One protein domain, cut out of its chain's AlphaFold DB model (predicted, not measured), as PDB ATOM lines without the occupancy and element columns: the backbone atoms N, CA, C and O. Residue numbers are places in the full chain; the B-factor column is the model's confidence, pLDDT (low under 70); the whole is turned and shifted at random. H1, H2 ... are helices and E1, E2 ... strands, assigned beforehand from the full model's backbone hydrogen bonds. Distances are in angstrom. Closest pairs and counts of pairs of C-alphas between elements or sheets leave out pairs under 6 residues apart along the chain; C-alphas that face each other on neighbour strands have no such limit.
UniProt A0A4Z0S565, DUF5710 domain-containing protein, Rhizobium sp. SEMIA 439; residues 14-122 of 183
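What this domain is: This is residues 14 to 122 of the 183 residues of the protein "DUF5710 domain-containing protein" of Rhizobium sp. SEMIA 439 (UniProt A0A4Z0S565). A strongly twisted sheet of five strands makes the body, with the long helix H3 packed slantwise over its strands E3 and E2 and touching the edge strand E4, making two layers: a sheet with a helix on one face. Short helix H1 only grazes the sheet, H2 lies off it, and residues 43 to 56 form a long loop between E2 and E3. The 109 printed residues run H1 E1 E2 E3 E4 E5 H2 H3; the sheet's order is E4 E3 E2 E1 E5, all antiparallel, and the class is mixed. It is compact, with a radius of gyration of the C-alphas of 13.7 A and spans of 40 by 29 by 25 A.

How they stand to each other: Start with H1, residues 14 to 20, which only grazes the sheet with residues 14 to 17. Next, E1 (26 to 29), E2 (35 to 42), E3 (57 to 63) and E4 (68 to 74) form a meander, each strand the antiparallel neighbour of the one before. Look for N 37 and O 27 at 2.9 A, N 38 and O 60 at 2.8 A, and N 59 and O 73 at 2.8 A. E5, residues 84 to 87, is an edge strand beside E1, with N 28 and O 85 at 2.8 A. H2, residues 91 to 94, is not on the sheet. H3, residues 104 to 120, has a height over the sheet of 8.9 A; its closest C-alphas to E4 are Ala 109 and Leu 72, 6.6 A. In H1 and H3 every O i to N i+4 pair is within hydrogen-bond range; H2 is too short for one.

Where its parts are: Find C-alpha 14 at (37.847, -10.662, 23.874), where H1 begins. E2 runs 20.3 A, E3 19.6 A and E4 14.6 A. H3 runs 24.1 A to C-alpha 120 at (32.459, 9.132, 18.770).

The domain as a whole: The C-alphas of Gln 95 and Arg 122 are the farthest apart, 42.6 A. The printed part has no cut, and E2 to E3 is the long link. Residues 49 to 51 and 118 to 122 have pLDDT under 70.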
ATOM      1  N   PHE A  14      36.489 -10.658  24.425       91.50
ATOM      2  CA  PHE A  14      37.847 -10.662  23.874       91.50
ATOM      3  C   PHE A  14      38.606 -11.933  24.251       91.50
ATOM      4  O   PHE A  14      39.239 -12.549  23.398       91.50
ATOM      5  N   GLU A  15      38.495 -12.359  25.505       89.81
ATOM      6  CA  GLU A  15      39.084 -13.613  25.977       89.81
ATOM      7  C   GLU A  15      38.441 -14.817  25.276       89.81
ATOM      8  O   GLU A  15      39.152 -15.728  24.860       89.81
ATOM      9  N   MET A  16      37.121 -14.785  25.047       92.25
ATOM     10  CA  MET A  16      36.418 -15.818  24.275       92.25
ATOM     11  C   MET A  16      36.892 -15.878  22.816       92.25
ATOM     12  O   MET A  16      37.066 -16.972  22.286       92.25
ATOM     13  N   LEU A  17      37.130 -14.726  22.175       92.44
ATOM     14  CA  LEU A  17      37.689 -14.637  20.819       92.44
ATOM     15  C   LEU A  17      39.079 -15.271  20.738       92.44
ATOM     16  O   LEU A  17      39.334 -16.057  19.829       92.44
ATOM     17  N   VAL A  18      39.956 -14.959  21.696       89.62
ATOM     18  CA  VAL A  18      41.302 -15.542  21.765       89.62
ATOM     19  C   VAL A  18      41.224 -17.050  22.001       89.62
ATOM     20  O   VAL A  18      41.833 -17.809  21.254       89.62
ATOM     21  N   ALA A  19      40.429 -17.496  22.979       88.62
ATOM     22  CA  ALA A  19      40.261 -18.914  23.296       88.62
ATOM     23  C   ALA A  19      39.636 -19.721  22.143       88.62
ATOM     24  O   ALA A  19      39.932 -20.900  21.988       88.62
ATOM     25  N   ASN A  20      38.779 -19.099  21.325       92.94
ATOM     26  CA  ASN A  20      38.197 -19.725  20.138       92.94
ATOM     27  C   ASN A  20      39.128 -19.717  18.911       92.94
ATOM     28  O   ASN A  20      38.811 -20.357  17.913       92.94
ATOM     29  N   GLY A  21      40.223 -18.950  18.934       91.25
ATOM     30  CA  GLY A  21      41.057 -18.719  17.752       91.25
ATOM     31  C   GLY A  21      40.422 -17.797  16.701       91.25
ATOM     32  O   GLY A  21      40.853 -17.797  15.551       91.25
ATOM     33  N   GLY A  22      39.404 -17.007  17.067       91.12
ATOM     34  CA  GLY A  22      38.709 -16.096  16.152       91.12
ATOM     35  C   GLY A  22      37.181 -16.077  16.309       91.12
ATOM     36  O   GLY A  22      36.644 -16.618  17.280       91.12
ATOM     37  N   PRO A  23      36.456 -15.416  15.383       96.50
ATOM     38  CA  PRO A  23      34.994 -15.377  15.387       96.50
ATOM     39  C   PRO A  23      34.371 -16.746  15.055       96.50
ATOM     40  O   PRO A  23      35.061 -17.694  14.699       96.50
ATOM     41  N   GLY A  24      33.044 -16.839  15.154       96.06
ATOM     42  CA  GLY A  24      32.256 -18.013  14.770       96.06
ATOM     43  C   GLY A  24      31.546 -18.719  15.924       96.06
ATOM     44  O   GLY A  24      30.714 -19.582  15.655       96.06
ATOM     45  N   PHE A  25      31.826 -18.336  17.171       96.88
ATOM     46  CA  PHE A  25      31.202 -18.896  18.372       96.88
ATOM     47  C   PHE A  25      29.950 -18.125  18.807       96.88
ATOM     48  O   PHE A  25      29.681 -17.011  18.342       96.88
ATOM     49  N   TRP A  26      29.199 -18.727  19.729       97.06
ATOM     50  CA  TRP A  26      27.911 -18.232  20.198       97.06
ATOM     51  C   TRP A  26      27.992 -17.667  21.610       97.06
ATOM     52  O   TRP A  26      28.714 -18.179  22.470       97.06
ATOM     53  N   ILE A  27      27.232 -16.601  21.842       95.38
ATOM     54  CA  ILE A  27      27.102 -15.947  23.137       95.38
ATOM     55  C   ILE A  27      25.645 -15.620  23.467       95.38
ATOM     56  O   ILE A  27      24.818 -15.393  22.581       95.38
ATOM     57  N   ARG A  28      25.343 -15.516  24.762       93.88
ATOM     58  CA  ARG A  28      24.149 -14.840  25.292       93.88
ATOM     59  C   ARG A  28      24.549 -13.696  26.200       93.88
ATOM     60  O   ARG A  28      25.589 -13.738  26.859       93.88
ATOM     61  N   ARG A  29      23.698 -12.676  26.264       90.62
ATOM     62  CA  ARG A  29      23.816 -11.624  27.271       90.62
ATOM     63  C   ARG A  29      22.980 -12.000  28.485       90.62
ATOM     64  O   ARG A  29      21.828 -12.377  28.328       90.62
ATOM     65  N   THR A  30      23.514 -11.823  29.687       85.06
ATOM     66  CA  THR A  30      22.808 -12.168  30.936       85.06
ATOM     67  C   THR A  30      21.527 -11.362  31.162       85.06
ATOM     68  O   THR A  30      20.619 -11.833  31.836       85.06
ATOM     69  N   THR A  31      21.440 -10.163  30.582       84.00
ATOM     70  CA  THR A  31      20.267  -9.280  30.658       84.00
ATOM     71  C   THR A  31      19.352  -9.371  29.437       84.00
ATOM     72  O   THR A  31      18.366  -8.642  29.379       84.00
ATOM     73  N   TRP A  32      19.708 -10.148  28.409       82.31
ATOM     74  CA  TRP A  32      18.856 -10.329  27.232       82.31
ATOM     75  C   TRP A  32      18.167 -11.676  27.329       82.31
ATOM     76  O   TRP A  32      18.813 -12.718  27.227       82.31
ATOM     77  N   ASP A  33      16.851 -11.638  27.485       80.25
ATOM     78  CA  ASP A  33      16.049 -12.842  27.365       80.25
ATOM     79  C   ASP A  33      15.661 -13.096  25.898       80.25
ATOM     80  O   ASP A  33      15.637 -12.173  25.076       80.25
ATOM     81  N   GLY A  34      15.427 -14.358  25.543       89.94
ATOM     82  CA  GLY A  34      14.890 -14.725  24.227       89.94
ATOM     83  C   GLY A  34      15.817 -14.533  23.016       89.94
ATOM     84  O   GLY A  34      15.360 -14.654  21.882       89.94
ATOM     85  N   THR A  35      17.106 -14.226  23.206       95.75
ATOM     86  CA  THR A  35      18.060 -14.083  22.089       95.75
ATOM     87  C   THR A  35      19.402 -14.757  22.351       95.75
ATOM     88  O   THR A  35      19.829 -14.935  23.498       95.75
ATOM     89  N   VAL A  36      20.063 -15.110  21.252       96.25
ATOM     90  CA  VAL A  36      21.447 -15.596  21.163       96.25
ATOM     91  C   VAL A  36      22.162 -14.810  20.073       96.25
ATOM     92  O   VAL A  36      21.522 -14.272  19.172       96.25
ATOM     93  N   ALA A  37      23.484 -14.723  20.135       97.56
ATOM     94  CA  ALA A  37      24.255 -14.029  19.116       97.56
ATOM     95  C   ALA A  37      25.476 -14.840  18.694       97.56
ATOM     96  O   ALA A  37      26.151 -15.441  19.528       97.56
ATOM     97  N   ARG A  38      25.779 -14.823  17.399       98.12
ATOM     98  CA  ARG A  38      27.012 -15.374  16.844       98.12
ATOM     99  C   ARG A  38      28.010 -14.243  16.671       98.12
ATOM    100  O   ARG A  38      27.711 -13.262  15.995       98.12
ATOM    101  N   ILE A  39      29.201 -14.374  17.247       98.19
ATOM    102  CA  ILE A  39      30.295 -13.434  16.989       98.19
ATOM    103  C   ILE A  39      30.805 -13.660  15.568       98.19
ATOM    104  O   ILE A  39      31.201 -14.773  15.231       98.19
ATOM    105  N   ILE A  40      30.821 -12.614  14.742       98.06
ATOM    106  CA  ILE A  40      31.174 -12.731  13.316       98.06
ATOM    107  C   ILE A  40      32.495 -12.045  12.960       98.06
ATOM    108  O   ILE A  40      33.183 -12.486  12.042       98.06
ATOM    109  N   ARG A  41      32.907 -11.008  13.700       97.19
ATOM    110  CA  ARG A  41      34.198 -10.337  13.478       97.19
ATOM    111  C   ARG A  41      34.634  -9.540  14.695       97.19
ATOM    112  O   ARG A  41      33.803  -8.986  15.409       97.19
ATOM    113  N   ALA A  42      35.941  -9.428  14.879       94.44
ATOM    114  CA  ALA A  42      36.553  -8.456  15.768       94.44
ATOM    115  C   ALA A  42      37.572  -7.619  14.989       94.44
ATOM    116  O   ALA A  42      38.203  -8.114  14.056       94.44
ATOM    117  N   GLY A  43      37.716  -6.357  15.377       91.25
ATOM    118  CA  GLY A  43      38.803  -5.501  14.929       91.25
ATOM    119  C   GLY A  43      40.148  -5.947  15.494       91.25
ATOM    120  O   GLY A  43      40.241  -6.850  16.326       91.25
ATOM    121  N   VAL A  44      41.206  -5.280  15.041       88.19
ATOM    122  CA  VAL A  44      42.577  -5.635  15.412       88.19
ATOM    123  C   VAL A  44      42.814  -5.414  16.906       88.19
ATOM    124  O   VAL A  44      42.583  -4.331  17.449       88.19
ATOM    125  N   PHE A  45      43.331  -6.451  17.554       85.12
ATOM    126  CA  PHE A  45      43.804  -6.410  18.928       85.12
ATOM    127  C   PHE A  45      45.145  -5.674  18.971       85.12
ATOM    128  O   PHE A  45      46.117  -6.112  18.367       85.12
ATOM    129  N   THR A  46      45.204  -4.536  19.664       84.06
ATOM    130  CA  THR A  46      46.397  -3.657  19.671       84.06
ATOM    131  C   THR A  46      47.170  -3.680  20.986       84.06
ATOM    132  O   THR A  46      48.225  -3.059  21.095       84.06
ATOM    133  N   LYS A  47      46.654  -4.371  22.007       80.06
ATOM    134  CA  LYS A  47      47.288  -4.524  23.325       80.06
ATOM    135  C   LYS A  47      47.146  -5.968  23.812       80.06
ATOM    136  O   LYS A  47      46.227  -6.651  23.363       80.06
ATOM    137  N   PRO A  48      47.993  -6.428  24.745       73.25
ATOM    138  CA  PRO A  48      47.785  -7.710  25.406       73.25
ATOM    139  C   PRO A  48      46.543  -7.702  26.318       73.25
ATOM    140  O   PRO A  48      45.943  -6.654  26.605       73.25
ATOM    141  N   SER A  49      46.170  -8.898  26.780       67.19
ATOM    142  CA  SER A  49      45.178  -9.112  27.842       67.19
ATOM    143  C   SER A  49      45.483  -8.253  29.083       67.19
ATOM    144  O   SER A  49      46.660  -8.012  29.369       67.19
ATOM    145  N   PRO A  50      44.471  -7.769  29.830       64.50
ATOM    146  CA  PRO A  50      43.023  -7.972  29.644       64.50
ATOM    147  C   PRO A  50      42.346  -6.895  28.783       64.50
ATOM    148  O   PRO A  50      41.148  -6.958  28.521       64.50
ATOM    149  N   TYR A  51      43.088  -5.868  28.358       61.81
ATOM    150  CA  TYR A  51      42.489  -4.673  27.757       61.81
ATOM    151  C   TYR A  51      42.385  -4.731  26.238       61.81
ATOM    152  O   TYR A  51      41.543  -4.031  25.672       61.81
ATOM    153  N   PHE A  52      43.236  -5.518  25.571       79.00
ATOM    154  CA  PHE A  52      43.129  -5.868  24.148       79.00
ATOM    155  C   PHE A  52      43.106  -4.697  23.138       79.00
ATOM    156  O   PHE A  52      43.035  -4.905  21.931       79.00
ATOM    157  N   GLY A  53      43.195  -3.447  23.605       80.31
ATOM    158  CA  GLY A  53      43.006  -2.244  22.794       80.31
ATOM    159  C   GLY A  53      41.537  -1.870  22.570       80.31
ATOM    160  O   GLY A  53      41.256  -0.931  21.823       80.31
ATOM    161  N   ASN A  54      40.609  -2.573  23.233       86.06
ATOM    162  CA  ASN A  54      39.163  -2.432  23.070       86.06
ATOM    163  C   ASN A  54      38.734  -2.441  21.586       86.06
ATOM    164  O   ASN A  54      38.197  -1.437  21.128       86.06
ATOM    165  N   PRO A  55      39.022  -3.481  20.789       90.88
ATOM    166  CA  PRO A  55      38.602  -3.515  19.391       90.88
ATOM    167  C   PRO A  55      37.073  -3.507  19.261       90.88
ATOM    168  O   PRO A  55      36.352  -3.951  20.158       90.88
ATOM    169  N   SER A  56      36.573  -3.004  18.132       93.75
ATOM    170  CA  SER A  56      35.161  -3.151  17.769       93.75
ATOM    171  C   SER A  56      34.847  -4.623  17.503       93.75
ATOM    172  O   SER A  56      35.676  -5.336  16.944       93.75
ATOM    173  N   VAL A  57      33.659  -5.091  17.882       95.81
ATOM    174  CA  VAL A  57      33.231  -6.480  17.658       95.81
ATOM    175  C   VAL A  57      31.836  -6.471  17.051       95.81
ATOM    176  O   VAL A  57      30.976  -5.704  17.493       95.81
ATOM    177  N   LEU A  58      31.628  -7.313  16.044       97.75
ATOM    178  CA  LEU A  58      30.356  -7.516  15.368       97.75
ATOM    179  C   LEU A  58      29.755  -8.878  15.716       97.75
ATOM    180  O   LEU A  58      30.472  -9.874  15.869       97.75
ATOM    181  N   MET A  59      28.428  -8.914  15.774       98.00
ATOM    182  CA  MET A  59      27.624 -10.113  15.966       98.00
ATOM    183  C   MET A  59      26.388 -10.113  15.062       98.00
ATOM    184  O   MET A  59      25.854  -9.057  14.732       98.00
ATOM    185  N   ASP A  60      25.911 -11.305  14.726       98.19
ATOM    186  CA  ASP A  60      24.554 -11.517  14.222       98.19
ATOM    187  C   ASP A  60      23.696 -12.044  15.385       98.19
ATOM    188  O   ASP A  60      24.081 -12.997  16.064       98.19
ATOM    189  N   VAL A  61      22.556 -11.407  15.646       97.50
ATOM    190  CA  VAL A  61      21.627 -11.713  16.742       97.50
ATOM    191  C   VAL A  61      20.432 -12.487  16.199       97.50
ATOM    192  O   VAL A  61      19.804 -12.075  15.224       97.50
ATOM    193  N   TYR A  62      20.077 -13.576  16.871       97.19
ATOM    194  CA  TYR A  62      18.997 -14.488  16.512       97.19
ATOM    195  C   TYR A  62      18.029 -14.676  17.686       97.19
ATOM    196  O   TYR A  62      18.389 -14.459  18.849       97.19
ATOM    197  N   LEU A  63      16.798 -15.088  17.377       95.56
ATOM    198  CA  LEU A  63      15.866 -15.612  18.382       95.56
ATOM    199  C   LEU A  63      16.320 -17.007  18.850       95.56
ATOM    200  O   LEU A  63      17.161 -17.640  18.204       95.56
ATOM    201  N   LEU A  64      15.789 -17.491  19.977       92.94
ATOM    202  CA  LEU A  64      16.181 -18.795  20.535       92.94
ATOM    203  C   LEU A  64      15.792 -19.970  19.645       92.94
ATOM    204  O   LEU A  64      16.501 -20.971  19.622       92.94
ATOM    205  N   GLU A  65      14.714 -19.820  18.892       92.06
ATOM    206  CA  GLU A  65      14.161 -20.808  17.973       92.06
ATOM    207  C   GLU A  65      14.769 -20.685  16.565       92.06
ATOM    208  O   GLU A  65      14.432 -21.453  15.666       92.06
ATOM    209  N   GLY A  66      15.674 -19.722  16.370       91.44
ATOM    210  CA  GLY A  66      16.262 -19.389  15.081       91.44
ATOM    211  C   GLY A  66      15.597 -18.188  14.412       91.44
ATOM    212  O   GLY A  66      14.657 -17.583  14.918       91.44
ATOM    213  N   GLY A  67      16.138 -17.802  13.258       93.75
ATOM    214  CA  GLY A  67      15.742 -16.581  12.555       93.75
ATOM    215  C   GLY A  67      16.563 -15.364  12.988       93.75
ATOM    216  O   GLY A  67      16.755 -15.090  14.175       93.75
ATOM    217  N   LEU A  68      17.098 -14.650  11.995       96.31
ATOM    218  CA  LEU A  68      17.932 -13.472  12.213       96.31
ATOM    219  C   LEU A  68      17.061 -12.311  12.707       96.31
ATOM    220  O   LEU A  68      16.156 -11.869  12.003       96.31
ATOM    221  N   LYS A  69      17.362 -11.806  13.901       95.44
ATOM    222  CA  LYS A  69      16.717 -10.625  14.485       95.44
ATOM    223  C   LYS A  69      17.443  -9.342  14.088       95.44
ATOM    224  O   LYS A  69      16.804  -8.357  13.738       95.44
ATOM    225  N   GLU A  70      18.771  -9.354  14.149       96.50
ATOM    226  CA  GLU A  70      19.606  -8.204  13.797       96.50
ATOM    227  C   GLU A  70      20.952  -8.693  13.263       96.50
ATOM    228  O   GLU A  70      21.639  -9.459  13.931       96.50
ATOM    229  N   GLY A  71      21.331  -8.273  12.057       96.88
ATOM    230  CA  GLY A  71      22.615  -8.634  11.456       96.88
ATOM    231  C   GLY A  71      23.639  -7.507  11.544       96.88
ATOM    232  O   GLY A  71      23.264  -6.335  11.524       96.88
ATOM    233  N   LEU A  72      24.929  -7.852  11.567       97.12
ATOM    234  CA  LEU A  72      26.051  -6.902  11.601       97.12
ATOM    235  C   LEU A  72      25.963  -5.914  12.783       97.12
ATOM    236  O   LEU A  72      26.417  -4.770  12.694       97.12
ATOM    237  N   ALA A  73      25.376  -6.353  13.897       96.00
ATOM    238  CA  ALA A  73      25.209  -5.551  15.097       96.00
ATOM    239  C   ALA A  73      26.548  -5.392  15.828       96.00
ATOM    240  O   ALA A  73      27.365  -6.310  15.880       96.00
ATOM    241  N   MET A  74      26.772  -4.239  16.456       95.38
ATOM    242  CA  MET A  74      27.907  -4.065  17.367       95.38
ATOM    243  C   MET A  74      27.646  -4.833  18.663       95.38
ATOM    244  O   MET A  74      26.593  -4.656  19.268       95.38
ATOM    245  N   VAL A  75      28.634  -5.578  19.164       94.25
ATOM    246  CA  VAL A  75      28.602  -6.114  20.534       94.25
ATOM    247  C   VAL A  75      28.790  -4.962  21.526       94.25
ATOM    248  O   VAL A  75      29.867  -4.358  21.549       94.25
ATOM    249  N   PRO A  76      27.800  -4.611  22.370       90.75
ATOM    250  CA  PRO A  76      28.009  -3.598  23.391       90.75
ATOM    251  C   PRO A  76      28.933  -4.120  24.496       90.75
ATOM    252  O   PRO A  76      28.779  -5.241  24.983       90.75
ATOM    253  N   VAL A  77      29.862  -3.259  24.923       85.75
ATOM    254  CA  VAL A  77      30.771  -3.478  26.067       85.75
ATOM    255  C   VAL A  77      31.456  -4.864  26.086       85.75
ATOM    256  O   VAL A  77      31.404  -5.565  27.097       85.75
ATOM    257  N   PRO A  78      32.134  -5.278  24.995       87.81
ATOM    258  CA  PRO A  78      32.670  -6.639  24.848       87.81
ATOM    259  C   PRO A  78      33.743  -7.001  25.888       87.81
ATOM    260  O   PRO A  78      33.891  -8.170  26.233       87.81
ATOM    261  N   GLY A  79      34.461  -6.007  26.423       83.00
ATOM    262  CA  GLY A  79      35.473  -6.197  27.468       83.00
ATOM    263  C   GLY A  79      34.926  -6.254  28.900       83.00
ATOM    264  O   GLY A  79      35.704  -6.446  29.829       83.00
ATOM    265  N   THR A  80      33.619  -6.066  29.114       82.44
ATOM    266  CA  THR A  80      33.040  -6.093  30.464       82.44
ATOM    267  C   THR A  80      32.744  -7.523  30.899       82.44
ATOM    268  O   THR A  80      31.963  -8.243  30.271       82.44
ATOM    269  N   TYR A  81      33.326  -7.910  32.032       70.44
ATOM    270  CA  TYR A  81      33.082  -9.196  32.673       70.44
ATOM    271  C   TYR A  81      31.611  -9.382  33.056       70.44
ATOM    272  O   TYR A  81      30.858  -8.432  33.269       70.44
ATOM    273  N   LYS A  82      31.194 -10.642  33.163       71.81
ATOM    274  CA  LYS A  82      29.870 -11.047  33.657       71.81
ATOM    275  C   LYS A  82      28.643 -10.627  32.813       71.81
ATOM    276  O   LYS A  82      27.533 -11.022  33.159       71.81
ATOM    277  N   THR A  83      28.831  -9.906  31.703       83.88
ATOM    278  CA  THR A  83      27.737  -9.450  30.817       83.88
ATOM    279  C   THR A  83      27.398 -10.468  29.731       83.88
ATOM    280  O   THR A  83      26.225 -10.707  29.448       83.88
ATOM    281  N   TRP A  84      28.424 -11.071  29.134       91.06
ATOM    282  CA  TRP A  84      28.304 -12.030  28.039       91.06
ATOM    283  C   TRP A  84      28.737 -13.415  28.499       91.06
ATOM    284  O   TRP A  84      29.666 -13.542  29.297       91.06
ATOM    285  N   ARG A  85      28.072 -14.455  28.007       91.75
ATOM    286  CA  ARG A  85      28.424 -15.851  28.261       91.75
ATOM    287  C   ARG A  85      28.533 -16.588  26.954       91.75
ATOM    288  O   ARG A  85      27.623 -16.489  26.136       91.75
ATOM    289  N   ARG A  86      29.629 -17.321  26.787       92.44
ATOM    290  CA  ARG A  86      29.746 -18.305  25.720       92.44
ATOM    291  C   ARG A  86      28.716 -19.403  25.957       92.44
ATOM    292  O   ARG A  86      28.511 -19.812  27.095       92.44
ATOM    293  N   ILE A  87      28.077 -19.836  24.884       93.31
ATOM    294  CA  ILE A  87      27.167 -20.977  24.876       93.31
ATOM    295  C   ILE A  87      27.565 -21.921  23.745       93.31
ATOM    296  O   ILE A  87      28.276 -21.522  22.815       93.31
ATOM    297  N   GLU A  88      27.078 -23.153  23.818       93.69
ATOM    298  CA  GLU A  88      27.115 -24.063  22.679       93.69
ATOM    299  C   GLU A  88      26.263 -23.533  21.522       93.69
ATOM    300  O   GLU A  88      25.359 -22.708  21.706       93.69
ATOM    301  N   ALA A  89      26.573 -23.996  20.311       94.56
ATOM    302  CA  ALA A  89      25.773 -23.654  19.146       94.56
ATOM    303  C   ALA A  89      24.324 -24.150  19.337       94.56
ATOM    304  O   ALA A  89      24.125 -25.313  19.691       94.56
ATOM    305  N   PRO A  90      23.303 -23.301  19.102       94.88
ATOM    306  CA  PRO A  90      21.914 -23.747  19.123       94.88
ATOM    307  C   PRO A  90      21.659 -24.872  18.113       94.88
ATOM    308  O   PRO A  90      22.229 -24.874  17.026       94.88
ATOM    309  N   THR A  91      20.751 -25.794  18.423       94.75
ATOM    310  CA  THR A  91      20.492 -26.987  17.591       94.75
ATOM    311  C   THR A  91      19.999 -26.661  16.180       94.75
ATOM    312  O   THR A  91      20.325 -27.363  15.229       94.75
ATOM    313  N   TRP A  92      19.256 -25.566  16.005       94.81
ATOM    314  CA  TRP A  92      18.753 -25.129  14.698       94.81
ATOM    315  C   TRP A  92      19.850 -24.603  13.757       94.81
ATOM    316  O   TRP A  92      19.586 -24.382  12.575       94.81
ATOM    317  N   VAL A  93      21.078 -24.391  14.247       94.12
ATOM    318  CA  VAL A  93      22.187 -23.832  13.458       94.12
ATOM    319  C   VAL A  93      22.529 -24.685  12.244       94.12
ATOM    320  O   VAL A  93      22.821 -24.125  11.192       94.12
ATOM    321  N   GLU A  94      22.453 -26.011  12.358       90.69
ATOM    322  CA  GLU A  94      22.795 -26.930  11.263       90.69
ATOM    323  C   GLU A  94      21.896 -26.749  10.036       90.69
ATOM    324  O   GLU A  94      22.320 -26.954   8.901       90.69
ATOM    325  N   GLN A  95      20.650 -26.336  10.266       89.88
ATOM    326  CA  GLN A  95      19.644 -26.134   9.225       89.88
ATOM    327  C   GLN A  95      19.544 -24.662   8.805       89.88
ATOM    328  O   GLN A  95      18.999 -24.343   7.747       89.88
ATOM    329  N   ALA A  96      20.059 -23.745   9.624       90.12
ATOM    330  CA  ALA A  96      19.999 -22.322   9.353       90.12
ATOM    331  C   ALA A  96      21.056 -21.891   8.333       90.12
ATOM    332  O   ALA A  96      22.244 -22.194   8.434       90.12
ATOM    333  N   ARG A  97      20.636 -21.061   7.375       90.75
ATOM    334  CA  ARG A  97      21.552 -20.421   6.429       90.75
ATOM    335  C   ARG A  97      22.232 -19.218   7.084       90.75
ATOM    336  O   ARG A  97      21.776 -18.083   6.955       90.75
ATOM    337  N   LEU A  98      23.302 -19.479   7.828       95.12
ATOM    338  CA  LEU A  98      24.072 -18.440   8.509       95.12
ATOM    339  C   LEU A  98      24.921 -17.617   7.536       95.12
ATOM    340  O   LEU A  98      25.359 -18.113   6.496       95.12
ATOM    341  N   ARG A  99      25.216 -16.371   7.921       95.00
ATOM    342  CA  ARG A  99      26.186 -15.536   7.208       95.00
ATOM    343  C   ARG A  99      27.572 -16.216   7.213       95.00
ATOM    344  O   ARG A  99      28.036 -16.620   8.290       95.00
ATOM    345  N   PRO A 100      28.240 -16.340   6.052       96.94
ATOM    346  CA  PRO A 100      29.640 -16.751   5.980       96.94
ATOM    347  C   PRO A 100      30.561 -15.748   6.690       96.94
ATOM    348  O   PRO A 100      30.328 -14.542   6.649       96.94
ATOM    349  N   LEU A 101      31.614 -16.223   7.363       95.00
ATOM    350  CA  LEU A 101      32.536 -15.341   8.101       95.00
ATOM    351  C   LEU A 101      33.473 -14.539   7.180       95.00
ATOM    352  O   LEU A 101      34.146 -13.622   7.641       95.00
ATOM    353  N   ASP A 102      33.533 -14.878   5.901       95.25
ATOM    354  CA  ASP A 102      34.259 -14.198   4.828       95.25
ATOM    355  C   ASP A 102      33.364 -13.250   4.009       95.25
ATOM    356  O   ASP A 102      33.817 -12.675   3.023       95.25
ATOM    357  N   ASP A 103      32.108 -13.044   4.422       95.81
ATOM    358  CA  ASP A 103      31.202 -12.103   3.764       95.81
ATOM    359  C   ASP A 103      31.784 -10.669   3.798       95.81
ATOM    360  O   ASP A 103      31.979 -10.111   4.885       95.81
ATOM    361  N   PRO A 104      32.021 -10.024   2.637       96.00
ATOM    362  CA  PRO A 104      32.627  -8.692   2.568       96.00
ATOM    363  C   PRO A 104      31.791  -7.606   3.263       96.00
ATOM    364  O   PRO A 104      32.330  -6.578   3.682       96.00
ATOM    365  N   ALA A 105      30.481  -7.817   3.442       95.81
ATOM    366  CA  ALA A 105      29.632  -6.904   4.200       95.81
ATOM    367  C   ALA A 105      30.085  -6.768   5.664       95.81
ATOM    368  O   ALA A 105      29.894  -5.710   6.267       95.81
ATOM    369  N   ILE A 106      30.720  -7.805   6.222       96.75
ATOM    370  CA  ILE A 106      31.280  -7.795   7.575       96.75
ATOM    371  C   ILE A 106      32.412  -6.774   7.676       96.75
ATOM    372  O   ILE A 106      32.428  -5.961   8.603       96.75
ATOM    373  N   ASP A 107      33.334  -6.773   6.716       94.12
ATOM    374  CA  ASP A 107      34.497  -5.885   6.747       94.12
ATOM    375  C   ASP A 107      34.083  -4.428   6.491       94.12
ATOM    376  O   ASP A 107      34.573  -3.509   7.154       94.12
ATOM    377  N   ILE A 108      33.093  -4.211   5.617       95.75
ATOM    378  CA  ILE A 108      32.472  -2.895   5.412       95.75
ATOM    379  C   ILE A 108      31.822  -2.398   6.709       95.75
ATOM    380  O   ILE A 108      32.052  -1.254   7.119       95.75
ATOM    381  N   ALA A 109      31.026  -3.241   7.375       95.75
ATOM    382  CA  ALA A 109      30.360  -2.889   8.625       95.75
ATOM    383  C   ALA A 109      31.370  -2.579   9.736       95.75
ATOM    384  O   ALA A 109      31.214  -1.581  10.448       95.75
ATOM    385  N   LEU A 110      32.441  -3.369   9.842       94.06
ATOM    386  CA  LEU A 110      33.497  -3.148  10.822       94.06
ATOM    387  C   LEU A 110      34.214  -1.820  10.558       94.06
ATOM    388  O   LEU A 110      34.360  -1.016  11.476       94.06
ATOM    389  N   ALA A 111      34.564  -1.520   9.304       92.50
ATOM    390  CA  ALA A 111      35.186  -0.250   8.935       92.50
ATOM    391  C   ALA A 111      34.264   0.957   9.196       92.50
ATOM    392  O   ALA A 111      34.722   2.043   9.564       92.50
ATOM    393  N   VAL A 112      32.948   0.816   9.006       92.62
ATOM    394  CA  VAL A 112      31.973   1.849   9.397       92.62
ATOM    395  C   VAL A 112      31.961   2.029  10.914       92.62
ATOM    396  O   VAL A 112      31.992   3.170  11.386       92.62
ATOM    397  N   LEU A 113      31.943   0.936  11.675       90.12
ATOM    398  CA  LEU A 113      31.932   0.963  13.133       90.12
ATOM    399  C   LEU A 113      33.213   1.589  13.694       90.12
ATOM    400  O   LEU A 113      33.131   2.493  14.523       90.12
ATOM    401  N   ASP A 114      34.379   1.204  13.182       88.06
ATOM    402  CA  ASP A 114      35.670   1.766  13.575       88.06
ATOM    403  C   ASP A 114      35.781   3.251  13.228       88.06
ATOM    404  O   ASP A 114      36.263   4.033  14.047       88.06
ATOM    405  N   ARG A 115      35.250   3.695  12.079       86.62
ATOM    406  CA  ARG A 115      35.157   5.131  11.749       86.62
ATOM    407  C   ARG A 115      34.216   5.883  12.690       86.62
ATOM    408  O   ARG A 115      34.550   6.981  13.139       86.62
ATOM    409  N   ARG A 116      33.045   5.314  13.007       82.94
ATOM    410  CA  ARG A 116      32.100   5.887  13.984       82.94
ATOM    411  C   ARG A 116      32.730   5.966  15.362       82.94
ATOM    412  O   ARG A 116      32.547   6.967  16.041       82.94
ATOM    413  N   ARG A 117      33.520   4.967  15.745       71.88
ATOM    414  CA  ARG A 117      34.291   4.969  16.980       71.88
ATOM    415  C   ARG A 117      35.415   5.994  16.916       71.88
ATOM    416  O   ARG A 117      35.502   6.794  17.817       71.88
ATOM    417  N   GLY A 118      36.187   6.127  15.844       65.94
ATOM    418  CA  GLY A 118      37.161   7.222  15.716       65.94
ATOM    419  C   GLY A 118      36.536   8.623  15.850       65.94
ATOM    420  O   GLY A 118      37.162   9.536  16.383       65.94
ATOM    421  N   LYS A 119      35.272   8.790  15.427       54.81
ATOM    422  CA  LYS A 119      34.509  10.043  15.581       54.81
ATOM    423  C   LYS A 119      33.831  10.205  16.956       54.81
ATOM    424  O   LYS A 119      33.843  11.308  17.493       54.81
ATOM    425  N   GLY A 120      33.246   9.143  17.520       47.22
ATOM    426  CA  GLY A 120      32.459   9.132  18.770       47.22
ATOM    427  C   GLY A 120      33.253   8.727  20.021       47.22
ATOM    428  O   GLY A 120      33.019   9.238  21.106       47.22
ATOM    429  N   TYR A 121      34.278   7.898  19.847       41.12
ATOM    430  CA  TYR A 121      35.487   7.780  20.671       41.12
ATOM    431  C   TYR A 121      36.539   8.800  20.199       41.12
ATOM    432  O   TYR A 121      37.739   8.563  20.257       41.12
ATOM    433  N   ARG A 122      36.120  10.037  19.920       40.28
ATOM    434  CA  ARG A 122      36.766  11.110  20.673       40.28
ATOM    435  C   ARG A 122      36.330  10.927  22.127       40.28
ATOM    436  O   ARG A 122      35.555  11.706  22.666       40.28
TER     437      ARG A 122